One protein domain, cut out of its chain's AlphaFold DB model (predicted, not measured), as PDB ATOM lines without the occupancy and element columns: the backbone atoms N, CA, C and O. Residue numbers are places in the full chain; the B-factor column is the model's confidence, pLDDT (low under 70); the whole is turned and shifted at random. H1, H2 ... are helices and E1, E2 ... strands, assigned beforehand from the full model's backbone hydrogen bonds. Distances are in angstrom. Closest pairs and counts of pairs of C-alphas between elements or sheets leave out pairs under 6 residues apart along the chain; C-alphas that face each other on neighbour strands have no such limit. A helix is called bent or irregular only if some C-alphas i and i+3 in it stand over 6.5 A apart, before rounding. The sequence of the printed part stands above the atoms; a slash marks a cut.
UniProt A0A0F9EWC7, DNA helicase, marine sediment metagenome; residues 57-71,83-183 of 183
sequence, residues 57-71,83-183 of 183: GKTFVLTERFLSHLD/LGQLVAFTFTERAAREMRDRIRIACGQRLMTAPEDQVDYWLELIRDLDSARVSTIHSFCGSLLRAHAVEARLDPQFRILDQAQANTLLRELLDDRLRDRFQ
ATOM      1  N   GLY A  57      30.428  38.292  27.081       84.25
ATOM      2  CA  GLY A  57      29.820  37.255  26.240       84.25
ATOM      3  C   GLY A  57      30.793  36.318  25.511       84.25
ATOM      4  O   GLY A  57      30.403  35.727  24.515       84.25
ATOM      5  N   LYS A  58      32.038  36.123  25.977       90.50
ATOM      6  CA  LYS A  58      33.011  35.209  25.323       90.50
ATOM      7  C   LYS A  58      32.452  33.806  25.070       90.50
ATOM      8  O   LYS A  58      32.563  33.288  23.967       90.50
ATOM      9  N   THR A  59      31.831  33.211  26.088       86.88
ATOM     10  CA  THR A  59      31.219  31.879  25.982       86.88
ATOM     11  C   THR A  59      30.069  31.874  24.983       86.88
ATOM     12  O   THR A  59      29.929  30.926  24.221       86.88
ATOM     13  N   PHE A  60      29.279  32.949  24.948       89.69
ATOM     14  CA  PHE A  60      28.214  33.121  23.967       89.69
ATOM     15  C   PHE A  60      28.779  33.194  22.541       89.69
ATOM     16  O   PHE A  60      28.382  32.400  21.700       89.69
ATOM     17  N   VAL A  61      29.794  34.031  22.299       93.12
ATOM     18  CA  VAL A  61      30.483  34.123  20.999       93.12
ATOM     19  C   VAL A  61      31.067  32.775  20.575       93.12
ATOM     20  O   VAL A  61      30.942  32.398  19.416       93.12
ATOM     21  N   LEU A  62      31.680  32.027  21.497       92.31
ATOM     22  CA  LEU A  62      32.222  30.699  21.204       92.31
ATOM     23  C   LEU A  62      31.118  29.689  20.856       92.31
ATOM     24  O   LEU A  62      31.297  28.878  19.951       92.31
ATOM     25  N   THR A  63      29.979  29.758  21.550       92.00
ATOM     26  CA  THR A  63      28.803  28.912  21.293       92.00
ATOM     27  C   THR A  63      28.208  29.224  19.921       92.00
ATOM     28  O   THR A  63      28.050  28.316  19.111       92.00
ATOM     29  N   GLU A  64      27.970  30.500  19.612       93.25
ATOM     30  CA  GLU A  64      27.471  30.921  18.299       93.25
ATOM     31  C   GLU A  64      28.465  30.617  17.179       93.25
ATOM     32  O   GLU A  64      28.065  30.192  16.099       93.25
ATOM     33  N   ARG A  65      29.774  30.743  17.430       94.56
ATOM     34  CA  ARG A  65      30.793  30.323  16.464       94.56
ATOM     35  C   ARG A  65      30.694  28.824  16.191       94.56
ATOM     36  O   ARG A  65      30.671  28.445  15.024       94.56
ATOM     37  N   PHE A  66      30.595  27.988  17.227       94.62
ATOM     38  CA  PHE A  66      30.414  26.540  17.077       94.62
ATOM     39  C   PHE A  66      29.166  26.215  16.246       94.62
ATOM     40  O   PHE A  66      29.257  25.480  15.267       94.62
ATOM     41  N   LEU A  67      28.031  26.832  16.577       92.19
ATOM     42  CA  LEU A  67      26.768  26.662  15.853       92.19
ATOM     43  C   LEU A  67      26.863  27.142  14.400       92.19
ATOM     44  O   LEU A  67      26.375  26.464  13.508       92.19
ATOM     45  N   SER A  68      27.585  28.229  14.130       92.50
ATOM     46  CA  SER A  68      27.773  28.741  12.766       92.50
ATOM     47  C   SER A  68      28.584  27.812  11.849       92.50
ATOM     48  O   SER A  68      28.595  27.992  10.630       92.50
ATOM     49  N   HIS A  69      29.303  26.834  12.410       91.56
ATOM     50  CA  HIS A  69      29.916  25.751  11.635       91.56
ATOM     51  C   HIS A  69      28.935  24.604  11.343       91.56
ATOM     52  O   HIS A  69      29.196  23.795  10.450       91.56
ATOM     53  N   LEU A  70      27.827  24.549  12.082       90.31
ATOM     54  CA  LEU A  70      26.741  23.586  11.939       90.31
ATOM     55  C   LEU A  70      25.553  24.141  11.152       90.31
ATOM     56  O   LEU A  70      24.647  23.372  10.861       90.31
ATOM     57  N   ASP A  71      25.524  25.425  10.799       87.50
ATOM     58  CA  ASP A  71      24.445  25.963   9.972       87.50
ATOM     59  C   ASP A  71      24.424  25.265   8.587       87.50
ATOM     60  O   ASP A  71      25.499  25.060   7.994       87.50
ATOM     61  N   LEU A  83      29.004  17.786  12.941       88.69
ATOM     62  CA  LEU A  83      29.219  17.752  14.380       88.69
ATOM     63  C   LEU A  83      30.467  16.957  14.779       88.69
ATOM     64  O   LEU A  83      31.237  17.418  15.621       88.69
ATOM     65  N   GLY A  84      30.721  15.815  14.132       86.25
ATOM     66  CA  GLY A  84      31.900  14.984  14.408       86.25
ATOM     67  C   GLY A  84      33.241  15.624  14.018       86.25
ATOM     68  O   GLY A  84      34.294  15.175  14.478       86.25
ATOM     69  N   GLN A  85      33.214  16.678  13.197       89.38
ATOM     70  CA  GLN A  85      34.395  17.411  12.726       89.38
ATOM     71  C   GLN A  85      34.757  18.589  13.640       89.38
ATOM     72  O   GLN A  85      35.812  19.199  13.470       89.38
ATOM     73  N   LEU A  86      33.897  18.920  14.607       93.19
ATOM     74  CA  LEU A  86      34.116  20.016  15.541       93.19
ATOM     75  C   LEU A  86      34.551  19.488  16.903       93.19
ATOM     76  O   LEU A  86      34.024  18.500  17.412       93.19
ATOM     77  N   VAL A  87      35.494  20.194  17.518       94.44
ATOM     78  CA  VAL A  87      35.907  19.974  18.903       94.44
ATOM     79  C   VAL A  87      35.922  21.318  19.614       94.44
ATOM     80  O   VAL A  87      36.475  22.291  19.102       94.44
ATOM     81  N   ALA A  88      35.311  21.375  20.794       95.31
ATOM     82  CA  ALA A  88      35.319  22.551  21.652       95.31
ATOM     83  C   ALA A  88      35.836  22.183  23.043       95.31
ATOM     84  O   ALA A  88      35.338  21.254  23.684       95.31
ATOM     85  N   PHE A  89      36.824  22.943  23.515       95.88
ATOM     86  CA  PHE A  89      37.419  22.745  24.829       95.88
ATOM     87  C   PHE A  89      36.989  23.811  25.828       95.88
ATOM     88  O   PHE A  89      36.954  25.002  25.519       95.88
ATOM     89  N   THR A  90      36.732  23.381  27.059       94.00
ATOM     90  CA  THR A  90      36.522  24.257  28.214       94.00
ATOM     91  C   THR A  90      37.486  23.897  29.342       94.00
ATOM     92  O   THR A  90      38.103  22.833  29.355       94.00
ATOM     93  N   PHE A  91      37.625  24.793  30.321       92.44
ATOM     94  CA  PHE A  91      38.500  24.546  31.470       92.44
ATOM     95  C   PHE A  91      37.892  23.568  32.486       92.44
ATOM     96  O   PHE A  91      38.612  22.829  33.148       92.44
ATOM     97  N   THR A  92      36.563  23.544  32.612       94.56
ATOM     98  CA  THR A  92      35.858  22.706  33.589       94.56
ATOM     99  C   THR A  92      34.750  21.889  32.935       94.56
ATOM    100  O   THR A  92      34.126  22.326  31.964       94.56
ATOM    101  N   GLU A  93      34.449  20.730  33.524       93.44
ATOM    102  CA  GLU A  93      33.331  19.876  33.103       93.44
ATOM    103  C   GLU A  93      31.977  20.580  33.239       93.44
ATOM    104  O   GLU A  93      31.079  20.384  32.420       93.44
ATOM    105  N   ARG A  94      31.840  21.459  34.240       95.81
ATOM    106  CA  ARG A  94      30.659  22.313  34.389       95.81
ATOM    107  C   ARG A  94      30.501  23.250  33.191       95.81
ATOM    108  O   ARG A  94      29.410  23.323  32.641       95.81
ATOM    109  N   ALA A  95      31.571  23.929  32.773       93.56
ATOM    110  CA  ALA A  95      31.524  24.824  31.617       93.56
ATOM    111  C   ALA A  95      31.263  24.060  30.307       93.56
ATOM    112  O   ALA A  95      30.526  24.552  29.458       93.56
ATOM    113  N   ALA A  96      31.812  22.846  30.158       94.44
ATOM    114  CA  ALA A  96      31.517  21.992  29.006       94.44
ATOM    115  C   ALA A  96      30.028  21.629  28.957       94.44
ATOM    116  O   ALA A  96      29.398  21.736  27.909       94.44
ATOM    117  N   ARG A  97      29.457  21.228  30.102       94.75
ATOM    118  CA  ARG A  97      28.030  20.904  30.226       94.75
ATOM    119  C   ARG A  97      27.152  22.101  29.893       94.75
ATOM    120  O   ARG A  97      26.284  21.978  29.044       94.75
ATOM    121  N   GLU A  98      27.452  23.258  30.473       94.62
ATOM    122  CA  GLU A  98      26.726  24.495  30.184       94.62
ATOM    123  C   GLU A  98      26.771  24.851  28.689       94.62
ATOM    124  O   GLU A  98      25.755  25.232  28.112       94.62
ATOM    125  N   MET A  99      27.927  24.696  28.032       94.12
ATOM    126  CA  MET A  99      28.045  24.928  26.591       94.12
ATOM    127  C   MET A  99      27.212  23.925  25.775       94.12
ATOM    128  O   MET A  99      26.533  24.342  24.839       94.12
ATOM    129  N   ARG A 100      27.198  22.631  26.139       94.88
ATOM    130  CA  ARG A 100      26.339  21.616  25.492       94.88
ATOM    131  C   ARG A 100      24.853  21.941  25.637       94.88
ATOM    132  O   ARG A 100      24.117  21.842  24.657       94.88
ATOM    133  N   ASP A 101      24.430  22.372  26.822       94.38
ATOM    134  CA  ASP A 101      23.038  22.751  27.083       94.38
ATOM    135  C   ASP A 101      22.638  23.965  26.229       94.38
ATOM    136  O   ASP A 101      21.585  23.958  25.589       94.38
ATOM    137  N   ARG A 102      23.515  24.978  26.132       94.06
ATOM    138  CA  ARG A 102      23.303  26.150  25.263       94.06
ATOM    139  C   ARG A 102      23.209  25.768  23.784       94.06
ATOM    140  O   ARG A 102      22.310  26.253  23.106       94.06
ATOM    141  N   ILE A 103      24.090  24.889  23.298       94.38
ATOM    142  CA  ILE A 103      24.043  24.376  21.918       94.38
ATOM    143  C   ILE A 103      22.702  23.682  21.657       94.38
ATOM    144  O   ILE A 103      22.052  23.975  20.659       94.38
ATOM    145  N   ARG A 104      22.249  22.812  22.569       94.31
ATOM    146  CA  ARG A 104      20.976  22.089  22.428       94.31
ATOM    147  C   ARG A 104      19.781  23.032  22.333       94.31
ATOM    148  O   ARG A 104      18.952  22.869  21.440       94.31
ATOM    149  N   ILE A 105      19.716  24.026  23.218       93.94
ATOM    150  CA  ILE A 105      18.660  25.046  23.199       93.94
ATOM    151  C   ILE A 105      18.690  25.820  21.876       93.94
ATOM    152  O   ILE A 105      17.654  25.973  21.233       93.94
ATOM    153  N   ALA A 106      19.872  26.257  21.438       92.44
ATOM    154  CA  ALA A 106      20.023  27.043  20.220       92.44
ATOM    155  C   ALA A 106      19.697  26.243  18.945       92.44
ATOM    156  O   ALA A 106      19.124  26.799  18.008       92.44
ATOM    157  N   CYS A 107      20.011  24.944  18.893       92.88
ATOM    158  CA  CYS A 107      19.571  24.066  17.804       92.88
ATOM    159  C   CYS A 107      18.044  23.907  17.796       92.88
ATOM    160  O   CYS A 107      17.434  23.991  16.735       92.88
ATOM    161  N   GLY A 108      17.416  23.735  18.966       93.81
ATOM    162  CA  GLY A 108      15.955  23.672  19.078       93.81
ATOM    163  C   GLY A 108      15.271  24.957  18.599       93.81
ATOM    164  O   GLY A 108      14.297  24.897  17.857       93.81
ATOM    165  N   GLN A 109      15.823  26.121  18.951       92.75
ATOM    166  CA  GLN A 109      15.335  27.416  18.462       92.75
ATOM    167  C   GLN A 109      15.478  27.551  16.942       92.75
ATOM    168  O   GLN A 109      14.522  27.950  16.282       92.75
ATOM    169  N   ARG A 110      16.636  27.175  16.378       90.88
ATOM    170  CA  ARG A 110      16.857  27.192  14.922       90.88
ATOM    171  C   ARG A 110      15.892  26.259  14.190       90.88
ATOM    172  O   ARG A 110      15.369  26.661  13.161       90.88
ATOM    173  N   LEU A 111      15.605  25.074  14.739       92.94
ATOM    174  CA  LEU A 111      14.606  24.141  14.202       92.94
ATOM    175  C   LEU A 111      13.205  24.773  14.140       92.94
ATOM    176  O   LEU A 111      12.516  24.615  13.139       92.94
ATOM    177  N   MET A 112      12.787  25.506  15.180       94.00
ATOM    178  CA  MET A 112      11.457  26.138  15.220       94.00
ATOM    179  C   MET A 112      11.255  27.214  14.147       94.00
ATOM    180  O   MET A 112      10.119  27.473  13.756       94.00
ATOM    181  N   THR A 113      12.333  27.851  13.687       92.50
ATOM    182  CA  THR A 113      12.300  28.896  12.654       92.50
ATOM    183  C   THR A 113      12.940  28.446  11.340       92.50
ATOM    184  O   THR A 113      13.223  29.286  10.484       92.50
ATOM    185  N   ALA A 114      13.243  27.154  11.194       90.00
ATOM    186  CA  ALA A 114      13.911  26.627  10.014       90.00
ATOM    187  C   ALA A 114      12.948  26.616   8.813       90.00
ATOM    188  O   ALA A 114      11.774  26.274   8.972       90.00
ATOM    189  N   PRO A 115      13.435  26.942   7.605       91.62
ATOM    190  CA  PRO A 115      12.749  26.597   6.365       91.62
ATOM    191  C   PRO A 115      12.445  25.093   6.287       91.62
ATOM    192  O   PRO A 115      13.200  24.279   6.822       91.62
ATOM    193  N   GLU A 116      11.354  24.719   5.613       90.50
ATOM    194  CA  GLU A 116      10.875  23.327   5.530       90.50
ATOM    195  C   GLU A 116      11.945  22.362   4.991       90.50
ATOM    196  O   GLU A 116      12.102  21.257   5.504       90.50
ATOM    197  N   ASP A 117      12.765  22.816   4.040       89.06
ATOM    198  CA  ASP A 117      13.868  22.059   3.440       89.06
ATOM    199  C   ASP A 117      15.081  21.852   4.371       89.06
ATOM    200  O   ASP A 117      15.994  21.100   4.036       89.06
ATOM    201  N   GLN A 118      15.101  22.486   5.548       89.25
ATOM    202  CA  GLN A 118      16.176  22.375   6.547       89.25
ATOM    203  C   GLN A 118      15.733  21.667   7.834       89.25
ATOM    204  O   GLN A 118      16.571  21.387   8.695       89.25
ATOM    205  N   VAL A 119      14.440  21.372   7.990       90.62
ATOM    206  CA  VAL A 119      13.885  20.744   9.202       90.62
ATOM    207  C   VAL A 119      14.556  19.398   9.483       90.62
ATOM    208  O   VAL A 119      15.022  19.172  10.602       90.62
ATOM    209  N   ASP A 120      14.672  18.539   8.468       89.94
ATOM    210  CA  ASP A 120      15.283  17.212   8.608       89.94
ATOM    211  C   ASP A 120      16.750  17.297   9.045       89.94
ATOM    212  O   ASP A 120      17.168  16.582   9.957       89.94
ATOM    213  N   TYR A 121      17.506  18.244   8.482       89.75
ATOM    214  CA  TYR A 121      18.898  18.492   8.866       89.75
ATOM    215  C   TYR A 121      19.026  18.824  10.358       89.75
ATOM    216  O   TYR A 121      19.862  18.258  11.067       89.75
ATOM    217  N   TRP A 122      18.191  19.737  10.861       90.38
ATOM    218  CA  TRP A 122      18.229  20.124  12.271       90.38
ATOM    219  C   TRP A 122      17.778  18.987  13.193       90.38
ATOM    220  O   TRP A 122      18.359  18.820  14.269       90.38
ATOM    221  N   LEU A 123      16.791  18.181  12.786       91.06
ATOM    222  CA  LEU A 123      16.362  16.998  13.536       91.06
ATOM    223  C   LEU A 123      17.480  15.954  13.648       91.06
ATOM    224  O   LEU A 123      17.711  15.430  14.740       91.06
ATOM    225  N   GLU A 124      18.185  15.671  12.553       89.81
ATOM    226  CA  GLU A 124      19.352  14.781  12.551       89.81
ATOM    227  C   GLU A 124      20.470  15.330  13.440       89.81
ATOM    228  O   GLU A 124      20.949  14.634  14.335       89.81
ATOM    229  N   LEU A 125      20.816  16.611  13.287       91.00
ATOM    230  CA  LEU A 125      21.842  17.247  14.108       91.00
ATOM    231  C   LEU A 125      21.512  17.165  15.605       91.00
ATOM    232  O   LEU A 125      22.398  16.870  16.407       91.00
ATOM    233  N   ILE A 126      20.255  17.416  15.989       92.12
ATOM    234  CA  ILE A 126      19.799  17.347  17.384       92.12
ATOM    235  C   ILE A 126      19.914  15.925  17.939       92.12
ATOM    236  O   ILE A 126      20.325  15.774  19.091       92.12
ATOM    237  N   ARG A 127      19.592  14.895  17.144       90.38
ATOM    238  CA  ARG A 127      19.784  13.486  17.542       90.38
ATOM    239  C   ARG A 127      21.256  13.177  17.803       90.38
ATOM    240  O   ARG A 127      21.569  12.479  18.765       90.38
ATOM    241  N   ASP A 128      22.149  13.758  17.009       91.00
ATOM    242  CA  ASP A 128      23.587  13.527  17.127       91.00
ATOM    243  C   ASP A 128      24.264  14.363  18.225       91.00
ATOM    244  O   ASP A 128      25.416  14.086  18.566       91.00
ATOM    245  N   LEU A 129      23.589  15.361  18.818       90.94
ATOM    246  CA  LEU A 129      24.195  16.288  19.789       90.94
ATOM    247  C   LEU A 129      24.822  15.603  21.008       90.94
ATOM    248  O   LEU A 129      25.760  16.153  21.588       90.94
ATOM    249  N   ASP A 130      24.351  14.420  21.397       88.38
ATOM    250  CA  ASP A 130      24.951  13.651  22.494       88.38
ATOM    251  C   ASP A 130      26.388  13.197  22.176       88.38
ATOM    252  O   ASP A 130      27.200  13.016  23.085       88.38
ATOM    253  N   SER A 131      26.736  13.083  20.891       89.25
ATOM    254  CA  SER A 131      28.089  12.763  20.414       89.25
ATOM    255  C   SER A 131      29.000  13.990  20.255       89.25
ATOM    256  O   SER A 131      30.182  13.848  19.923       89.25
ATOM    257  N   ALA A 132      28.484  15.202  20.499       91.81
ATOM    258  CA  ALA A 132      29.231  16.442  20.323       91.81
ATOM    259  C   ALA A 132      30.495  16.472  21.197       91.81
ATOM    260  O   ALA A 132      30.446  16.332  22.422       91.81
ATOM    261  N   ARG A 133      31.648  16.749  20.578       94.00
ATOM    262  CA  ARG A 133      32.952  16.804  21.262       94.00
ATOM    263  C   ARG A 133      33.173  18.147  21.959       94.00
ATOM    264  O   ARG A 133      34.095  18.894  21.638       94.00
ATOM    265  N   VAL A 134      32.320  18.447  22.934       95.94
ATOM    266  CA  VAL A 134      32.419  19.615  23.819       95.94
ATOM    267  C   VAL A 134      32.820  19.118  25.202       95.94
ATOM    268  O   VAL A 134      32.011  18.491  25.883       95.94
ATOM    269  N   SER A 135      34.068  19.324  25.619       96.56
ATOM    270  CA  SER A 135      34.615  18.708  26.843       96.56
ATOM    271  C   SER A 135      35.805  19.490  27.405       96.56
ATOM    272  O   SER A 135      36.207  20.503  26.841       96.56
ATOM    273  N   THR A 136      36.388  19.043  28.517       96.38
ATOM    274  CA  THR A 136      37.733  19.500  28.890       96.38
ATOM    275  C   THR A 136      38.800  18.817  28.033       96.38
ATOM    276  O   THR A 136      38.576  17.730  27.497       96.38
ATOM    277  N   ILE A 137      39.992  19.418  27.944       95.94
ATOM    278  CA  ILE A 137      41.144  18.798  27.258       95.94
ATOM    279  C   ILE A 137      41.441  17.414  27.857       95.94
ATOM    280  O   ILE A 137      41.636  16.453  27.123       95.94
ATOM    281  N   HIS A 138      41.401  17.288  29.187       93.44
ATOM    282  CA  HIS A 138      41.651  16.024  29.884       93.44
ATOM    283  C   HIS A 138      40.648  14.931  29.497       93.44
ATOM    284  O   HIS A 138      41.057  13.821  29.160       93.44
ATOM    285  N   SER A 139      39.348  15.243  29.500       93.75
ATOM    286  CA  SER A 139      38.300  14.284  29.126       93.75
ATOM    287  C   SER A 139      38.403  13.856  27.661       93.75
ATOM    288  O   SER A 139      38.221  12.675  27.344       93.75
ATOM    289  N   PHE A 140      38.758  14.785  26.769       95.06
ATOM    290  CA  PHE A 140      39.018  14.476  25.365       95.06
ATOM    291  C   PHE A 140      40.233  13.562  25.191       95.06
ATOM    292  O   PHE A 140      40.110  12.500  24.584       95.06
ATOM    293  N   CYS A 141      41.384  13.929  25.762       94.69
ATOM    294  CA  CYS A 141      42.601  13.122  25.694       94.69
ATOM    295  C   CYS A 141      42.392  11.733  26.307       94.69
ATOM    296  O   CYS A 141      42.830  10.744  25.727       94.69
ATOM    297  N   GLY A 142      41.677  11.632  27.431       94.12
ATOM    298  CA  GLY A 142      41.341  10.347  28.040       94.12
ATOM    299  C   GLY A 142      40.500   9.465  27.116       94.12
ATOM    300  O   GLY A 142      40.793   8.283  26.960       94.12
ATOM    301  N   SER A 143      39.495  10.043  26.451       92.62
ATOM    302  CA  SER A 143      38.664   9.318  25.479       92.62
ATOM    303  C   SER A 143      39.468   8.886  24.250       92.62
ATOM    304  O   SER A 143      39.321   7.755  23.791       92.62
ATOM    305  N   LEU A 144      40.358   9.752  23.756       93.69
ATOM    306  CA  LEU A 144      41.248   9.459  22.631       93.69
ATOM    307  C   LEU A 144      42.225   8.322  22.957       93.69
ATOM    308  O   LEU A 144      42.371   7.392  22.168       93.69
ATOM    309  N   LEU A 145      42.855   8.363  24.134       96.25
ATOM    310  CA  LEU A 145      43.767   7.313  24.591       96.25
ATOM    311  C   LEU A 145      43.053   5.973  24.769       96.25
ATOM    312  O   LEU A 145      43.629   4.946  24.445       96.25
ATOM    313  N   ARG A 146      41.799   5.965  25.237       95.00
ATOM    314  CA  ARG A 146      41.007   4.725  25.316       95.00
ATOM    315  C   ARG A 146      40.662   4.170  23.937       95.00
ATOM    316  O   ARG A 146      40.723   2.961  23.749       95.00
ATOM    317  N   ALA A 147      40.322   5.038  22.983       94.12
ATOM    318  CA  ALA A 147      40.010   4.632  21.613       94.12
ATOM    319  C   ALA A 147      41.224   4.035  20.874       94.12
ATOM    320  O   ALA A 147      41.039   3.198  19.997       94.12
ATOM    321  N   HIS A 148      42.442   4.430  21.257       96.38
ATOM    322  CA  HIS A 148      43.711   3.975  20.671       96.38
ATOM    323  C   HIS A 148      44.645   3.354  21.724       96.38
ATOM    324  O   HIS A 148      45.858   3.580  21.724       96.38
ATOM    325  N   ALA A 149      44.073   2.615  22.681       96.69
ATOM    326  CA  ALA A 149      44.815   2.107  23.834       96.69
ATOM    327  C   ALA A 149      45.919   1.120  23.427       96.69
ATOM    328  O   ALA A 149      47.008   1.144  23.998       96.69
ATOM    329  N   VAL A 150      45.667   0.302  22.401       96.19
ATOM    330  CA  VAL A 150      46.627  -0.685  21.887       96.19
ATOM    331  C   VAL A 150      47.865   0.010  21.323       96.19
ATOM    332  O   VAL A 150      48.990  -0.313  21.707       96.19
ATOM    333  N   GLU A 151      47.672   1.007  20.461       96.94
ATOM    334  CA  GLU A 151      48.747   1.803  19.868       96.94
ATOM    335  C   GLU A 151      49.503   2.607  20.930       96.94
ATOM    336  O   GLU A 151      50.730   2.712  20.877       96.94
ATOM    337  N   ALA A 152      48.782   3.121  21.931       95.38
ATOM    338  CA  ALA A 152      49.358   3.826  23.070       95.38
ATOM    339  C   ALA A 152      50.063   2.899  24.080       95.38
ATOM    340  O   ALA A 152      50.715   3.399  24.998       95.38
ATOM    341  N   ARG A 153      49.961   1.569  23.921       96.75
ATOM    342  CA  ARG A 153      50.448   0.557  24.879       96.75
ATOM    343  C   ARG A 153      49.892   0.767  26.290       96.75
ATOM    344  O   ARG A 153      50.600   0.606  27.283       96.75
ATOM    345  N   LEU A 154      48.621   1.147  26.360       96.06
ATOM    346  CA  LEU A 154      47.870   1.341  27.592       96.06
ATOM    347  C   LEU A 154      46.839   0.227  27.756       96.06
ATOM    348  O   LEU A 154      46.306  -0.304  26.785       96.06
ATOM    349  N   ASP A 155      46.514  -0.079  29.009       95.19
ATOM    350  CA  ASP A 155      45.313  -0.847  29.321       95.19
ATOM    351  C   ASP A 155      44.074  -0.018  28.916       95.19
ATOM    352  O   ASP A 155      43.943   1.115  29.387       95.19
ATOM    353  N   PRO A 156      43.145  -0.525  28.081       92.88
ATOM    354  CA  PRO A 156      41.906   0.184  27.737       92.88
ATOM    355  C   PRO A 156      41.063   0.596  28.956       92.88
ATOM    356  O   PRO A 156      40.275   1.542  28.881       92.88
ATOM    357  N   GLN A 157      41.233  -0.098  30.082       94.12
ATOM    358  CA  GLN A 157      40.566   0.157  31.354       94.12
ATOM    359  C   GLN A 157      41.411   1.014  32.309       94.12
ATOM    360  O   GLN A 157      41.116   1.067  33.506       94.12
ATOM    361  N   PHE A 158      42.441   1.715  31.809       94.38
ATOM    362  CA  PHE A 158      43.277   2.570  32.647       94.38
ATOM    363  C   PHE A 158      42.436   3.571  33.449       94.38
ATOM    364  O   PHE A 158      41.457   4.169  32.976       94.38
ATOM    365  N   ARG A 159      42.868   3.791  34.689       92.31
ATOM    366  CA  ARG A 159      42.248   4.749  35.594       92.31
ATOM    367  C   ARG A 159      43.133   5.979  35.709       92.31
ATOM    368  O   ARG A 159      44.342   5.872  35.883       92.31
ATOM    369  N   ILE A 160      42.515   7.152  35.622       91.12
ATOM    370  CA  ILE A 160      43.203   8.413  35.891       91.12
ATOM    371  C   ILE A 160      43.361   8.517  37.408       91.12
ATOM    372  O   ILE A 160      42.370   8.436  38.137       91.12
ATOM    373  N   LEU A 161      44.603   8.651  37.869       92.69
ATOM    374  CA  LEU A 161      44.899   8.886  39.276       92.69
ATOM    375  C   LEU A 161      44.598  10.340  39.620       92.69
ATOM    376  O   LEU A 161      44.944  11.248  38.861       92.69
ATOM    377  N   ASP A 162      43.979  10.562  40.775       92.25
ATOM    378  CA  ASP A 162      43.966  11.900  41.352       92.25
ATOM    379  C   ASP A 162      45.361  12.271  41.887       92.25
ATOM    380  O   ASP A 162      46.270  11.441  41.992       92.25
ATOM    381  N   GLN A 163      45.541  13.546  42.234       92.44
ATOM    382  CA  GLN A 163      46.835  14.050  42.685       92.44
ATOM    383  C   GLN A 163      47.325  13.365  43.971       92.44
ATOM    384  O   GLN A 163      48.527  13.167  44.137       92.44
ATOM    385  N   ALA A 164      46.424  13.001  44.887       95.38
ATOM    386  CA  ALA A 164      46.799  12.360  46.144       95.38
ATOM    387  C   ALA A 164      47.269  10.918  45.907       95.38
ATOM    388  O   ALA A 164      48.294  10.502  46.452       95.38
ATOM    389  N   GLN A 165      46.568  10.188  45.039       95.56
ATOM    390  CA  GLN A 165      46.928   8.842  44.598       95.56
ATOM    391  C   GLN A 165      48.271   8.844  43.865       95.56
ATOM    392  O   GLN A 165      49.151   8.055  44.203       95.56
ATOM    393  N   ALA A 166      48.463   9.772  42.924       95.31
ATOM    394  CA  ALA A 166      49.721   9.915  42.196       95.31
ATOM    395  C   ALA A 166      50.897  10.227  43.139       95.31
ATOM    396  O   ALA A 166      51.961   9.624  43.022       95.31
ATOM    397  N   ASN A 167      50.698  11.124  44.111       96.81
ATOM    398  CA  ASN A 167      51.727  11.471  45.093       96.81
ATOM    399  C   ASN A 167      52.077  10.298  46.017       96.81
ATOM    400  O   ASN A 167      53.241  10.139  46.376       96.81
ATOM    401  N   THR A 168      51.082   9.506  46.417       97.12
ATOM    402  CA  THR A 168      51.291   8.329  47.272       97.12
ATOM    403  C   THR A 168      52.116   7.284  46.531       97.12
ATOM    404  O   THR A 168      53.184   6.910  47.007       97.12
ATOM    405  N   LEU A 169      51.698   6.934  45.312       95.69
ATOM    406  CA  LEU A 169      52.404   5.973  44.467       95.69
ATOM    407  C   LEU A 169      53.844   6.415  44.167       95.69
ATOM    408  O   LEU A 169      54.765   5.605  44.189       95.69
ATOM    409  N   LEU A 170      54.058   7.709  43.906       96.12
ATOM    410  CA  LEU A 170      55.396   8.242  43.658       96.12
ATOM    411  C   LEU A 170      56.309   8.098  44.882       96.12
ATOM    412  O   LEU A 170      57.479   7.768  44.717       96.12
ATOM    413  N   ARG A 171      55.797   8.343  46.094       96.31
ATOM    414  CA  ARG A 171      56.580   8.180  47.331       96.31
ATOM    415  C   ARG A 171      56.947   6.721  47.569       96.31
ATOM    416  O   ARG A 171      58.116   6.449  47.796       96.31
ATOM    417  N   GLU A 172      55.983   5.812  47.437       95.94
ATOM    418  CA  GLU A 172      56.218   4.368  47.573       95.94
ATOM    419  C   GLU A 172      57.296   3.889  46.591       95.94
ATOM    420  O   GLU A 172      58.275   3.267  46.993       95.94
ATOM    421  N   LEU A 173      57.192   4.286  45.318       95.94
ATOM    422  CA  LEU A 173      58.196   3.960  44.304       95.94
ATOM    423  C   LEU A 173      59.579   4.540  44.624       95.94
ATOM    424  O   LEU A 173      60.589   3.897  44.346       95.94
ATOM    425  N   LEU A 174      59.651   5.761  45.157       96.25
ATOM    426  CA  LEU A 174      60.925   6.368  45.543       96.25
ATOM    427  C   LEU A 174      61.558   5.626  46.723       96.25
ATOM    428  O   LEU A 174      62.752   5.334  46.667       96.25
ATOM    429  N   ASP A 175      60.774   5.289  47.744       95.00
ATOM    430  CA  ASP A 175      61.250   4.569  48.927       95.00
ATOM    431  C   ASP A 175      61.763   3.167  48.562       95.00
ATOM    432  O   ASP A 175      62.861   2.790  48.983       95.00
ATOM    433  N   ASP A 176      61.033   2.437  47.715       94.88
ATOM    434  CA  ASP A 176      61.446   1.120  47.215       94.88
ATOM    435  C   ASP A 176      62.760   1.212  46.427       94.88
ATOM    436  O   ASP A 176      63.712   0.474  46.688       94.88
ATOM    437  N   ARG A 177      62.873   2.182  45.509       93.81
ATOM    438  CA  ARG A 177      64.090   2.374  44.700       93.81
ATOM    439  C   ARG A 177      65.298   2.814  45.516       93.81
ATOM    440  O   ARG A 177      66.424   2.467  45.157       93.81
ATOM    441  N   LEU A 178      65.092   3.601  46.569       94.75
ATOM    442  CA  LEU A 178      66.161   3.964  47.495       94.75
ATOM    443  C   LEU A 178      66.600   2.741  48.303       94.75
ATOM    444  O   LEU A 178      67.801   2.513  48.437       94.75
ATOM    445  N   ARG A 179      65.658   1.921  48.782       92.19
ATOM    446  CA  ARG A 179      65.975   0.693  49.520       92.19
ATOM    447  C   ARG A 179      66.781  -0.291  48.671       92.19
ATOM    448  O   ARG A 179      67.828  -0.727  49.133       92.19
ATOM    449  N   ASP A 180      66.361  -0.546  47.432       92.12
ATOM    450  CA  ASP A 180      67.053  -1.442  46.489       92.12
ATOM    451  C   ASP A 180      68.500  -1.015  46.180       92.12
ATOM    452  O   ASP A 180      69.315  -1.833  45.763       92.12
ATOM    453  N   ARG A 181      68.822   0.278  46.315       87.12
ATOM    454  CA  ARG A 181      70.143   0.830  45.969       87.12
ATOM    455  C   ARG A 181      71.106   0.915  47.153       87.12
ATOM    456  O   ARG A 181      72.315   1.003  46.935       87.12
ATOM    457  N   PHE A 182      70.583   0.972  48.374       82.31
ATOM    458  CA  PHE A 182      71.366   1.150  49.602       82.31
ATOM    459  C   PHE A 182      71.337  -0.079  50.529       82.31
ATOM    460  O   PHE A 182      71.811   0.008  51.663       82.31
ATOM    461  N   GLN A 183      70.809  -1.205  50.046       57.12
ATOM    462  CA  GLN A 183      71.006  -2.551  50.592       57.12
ATOM    463  C   GLN A 183      71.903  -3.355  49.652       57.12
ATOM    464  O   GLN A 183      72.684  -4.178  50.178       57.12
TER     465      GLN A 183
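Overview. This is residues 57 to 71 and 83 to 183 of the 183 residues of the protein "DNA helicase" of marine sediment metagenome (UniProt A0A0F9EWC7). A helical hairpin, H2 and H3, has a small sheet of two parallel strands, E1 and E2, at its open end; H1 crosses H2, and H4 packs on the sheet at the end away from the hairpin. From this body a long arm sticks out, residues 162 to 168 and 170 to 183, nearly all of it H5. The printed part has 116 residues with five named helices and two named strands, in the order H1, E1, H2, H3, E2, H4, H5, and is mostly helix. It is extended, with a radius of gyration of the C-alphas of 21.4 A and spans of 79 by 33 by 16 A.

Arrangement. E1, residues 87 to 90, and E2, residues 133 to 136, are parallel neighbours at 28 degrees, with N 88 and O 133 2.9 A apart, within hydrogen-bond range. With H2, residues 93 to 112, and H3, residues 116 to 131, they form a strand-helix-strand unit, two parallel strands joined through helices, with a right-handed crossover. The closest C-alphas of H2 and E2, Ala 96 and Ser 135, are 5.0 A apart. H2, with residues 104 to 111 alone, touches H3 in a hairpin, opposite ways at a shallow tilt of 16 degrees; their closest C-alphas, Leu 111 and Trp 122, are 5.7 A apart. H1, residues 58 to 68, touches residues 99 to 107 of H2, the same way at a steep tilt of 47 degrees; their closest C-alphas, Thr 63 and Ile 103, are 6.6 A apart. The closest C-alphas of E1 and H4, residues 137 to 147, are Phe 89 and Ile 137, 5.9 A apart. H5, residues 163 to 182, is apart from H4. Every O i to N i+4 pair is within hydrogen-bond range in H1, H2, H4 and H5, and 8 of 12 in H3.

Along the chain. H1 begins at C-alpha 58, (33.011, 35.209, 25.323). H2 is 28.9 A long, H3 25.1 A and H5 28.6 A. H3 is irregular, with C-alphas 117 and 120 7.2 A apart. H5 ends at C-alpha 182, (71.366, 1.150, 49.602).

Size, cuts and confidence. The C-alphas farthest apart, Glu 116 and Gln 183, are 79.5 A apart. Residues 72 to 82 are not printed, and C-alphas 71 and 83 are 10.5 A apart across this cut. The link from H4 to H5, 15 residues, is long. The mean pLDDT of the printed part is 92.7, and residue 183 is under 70.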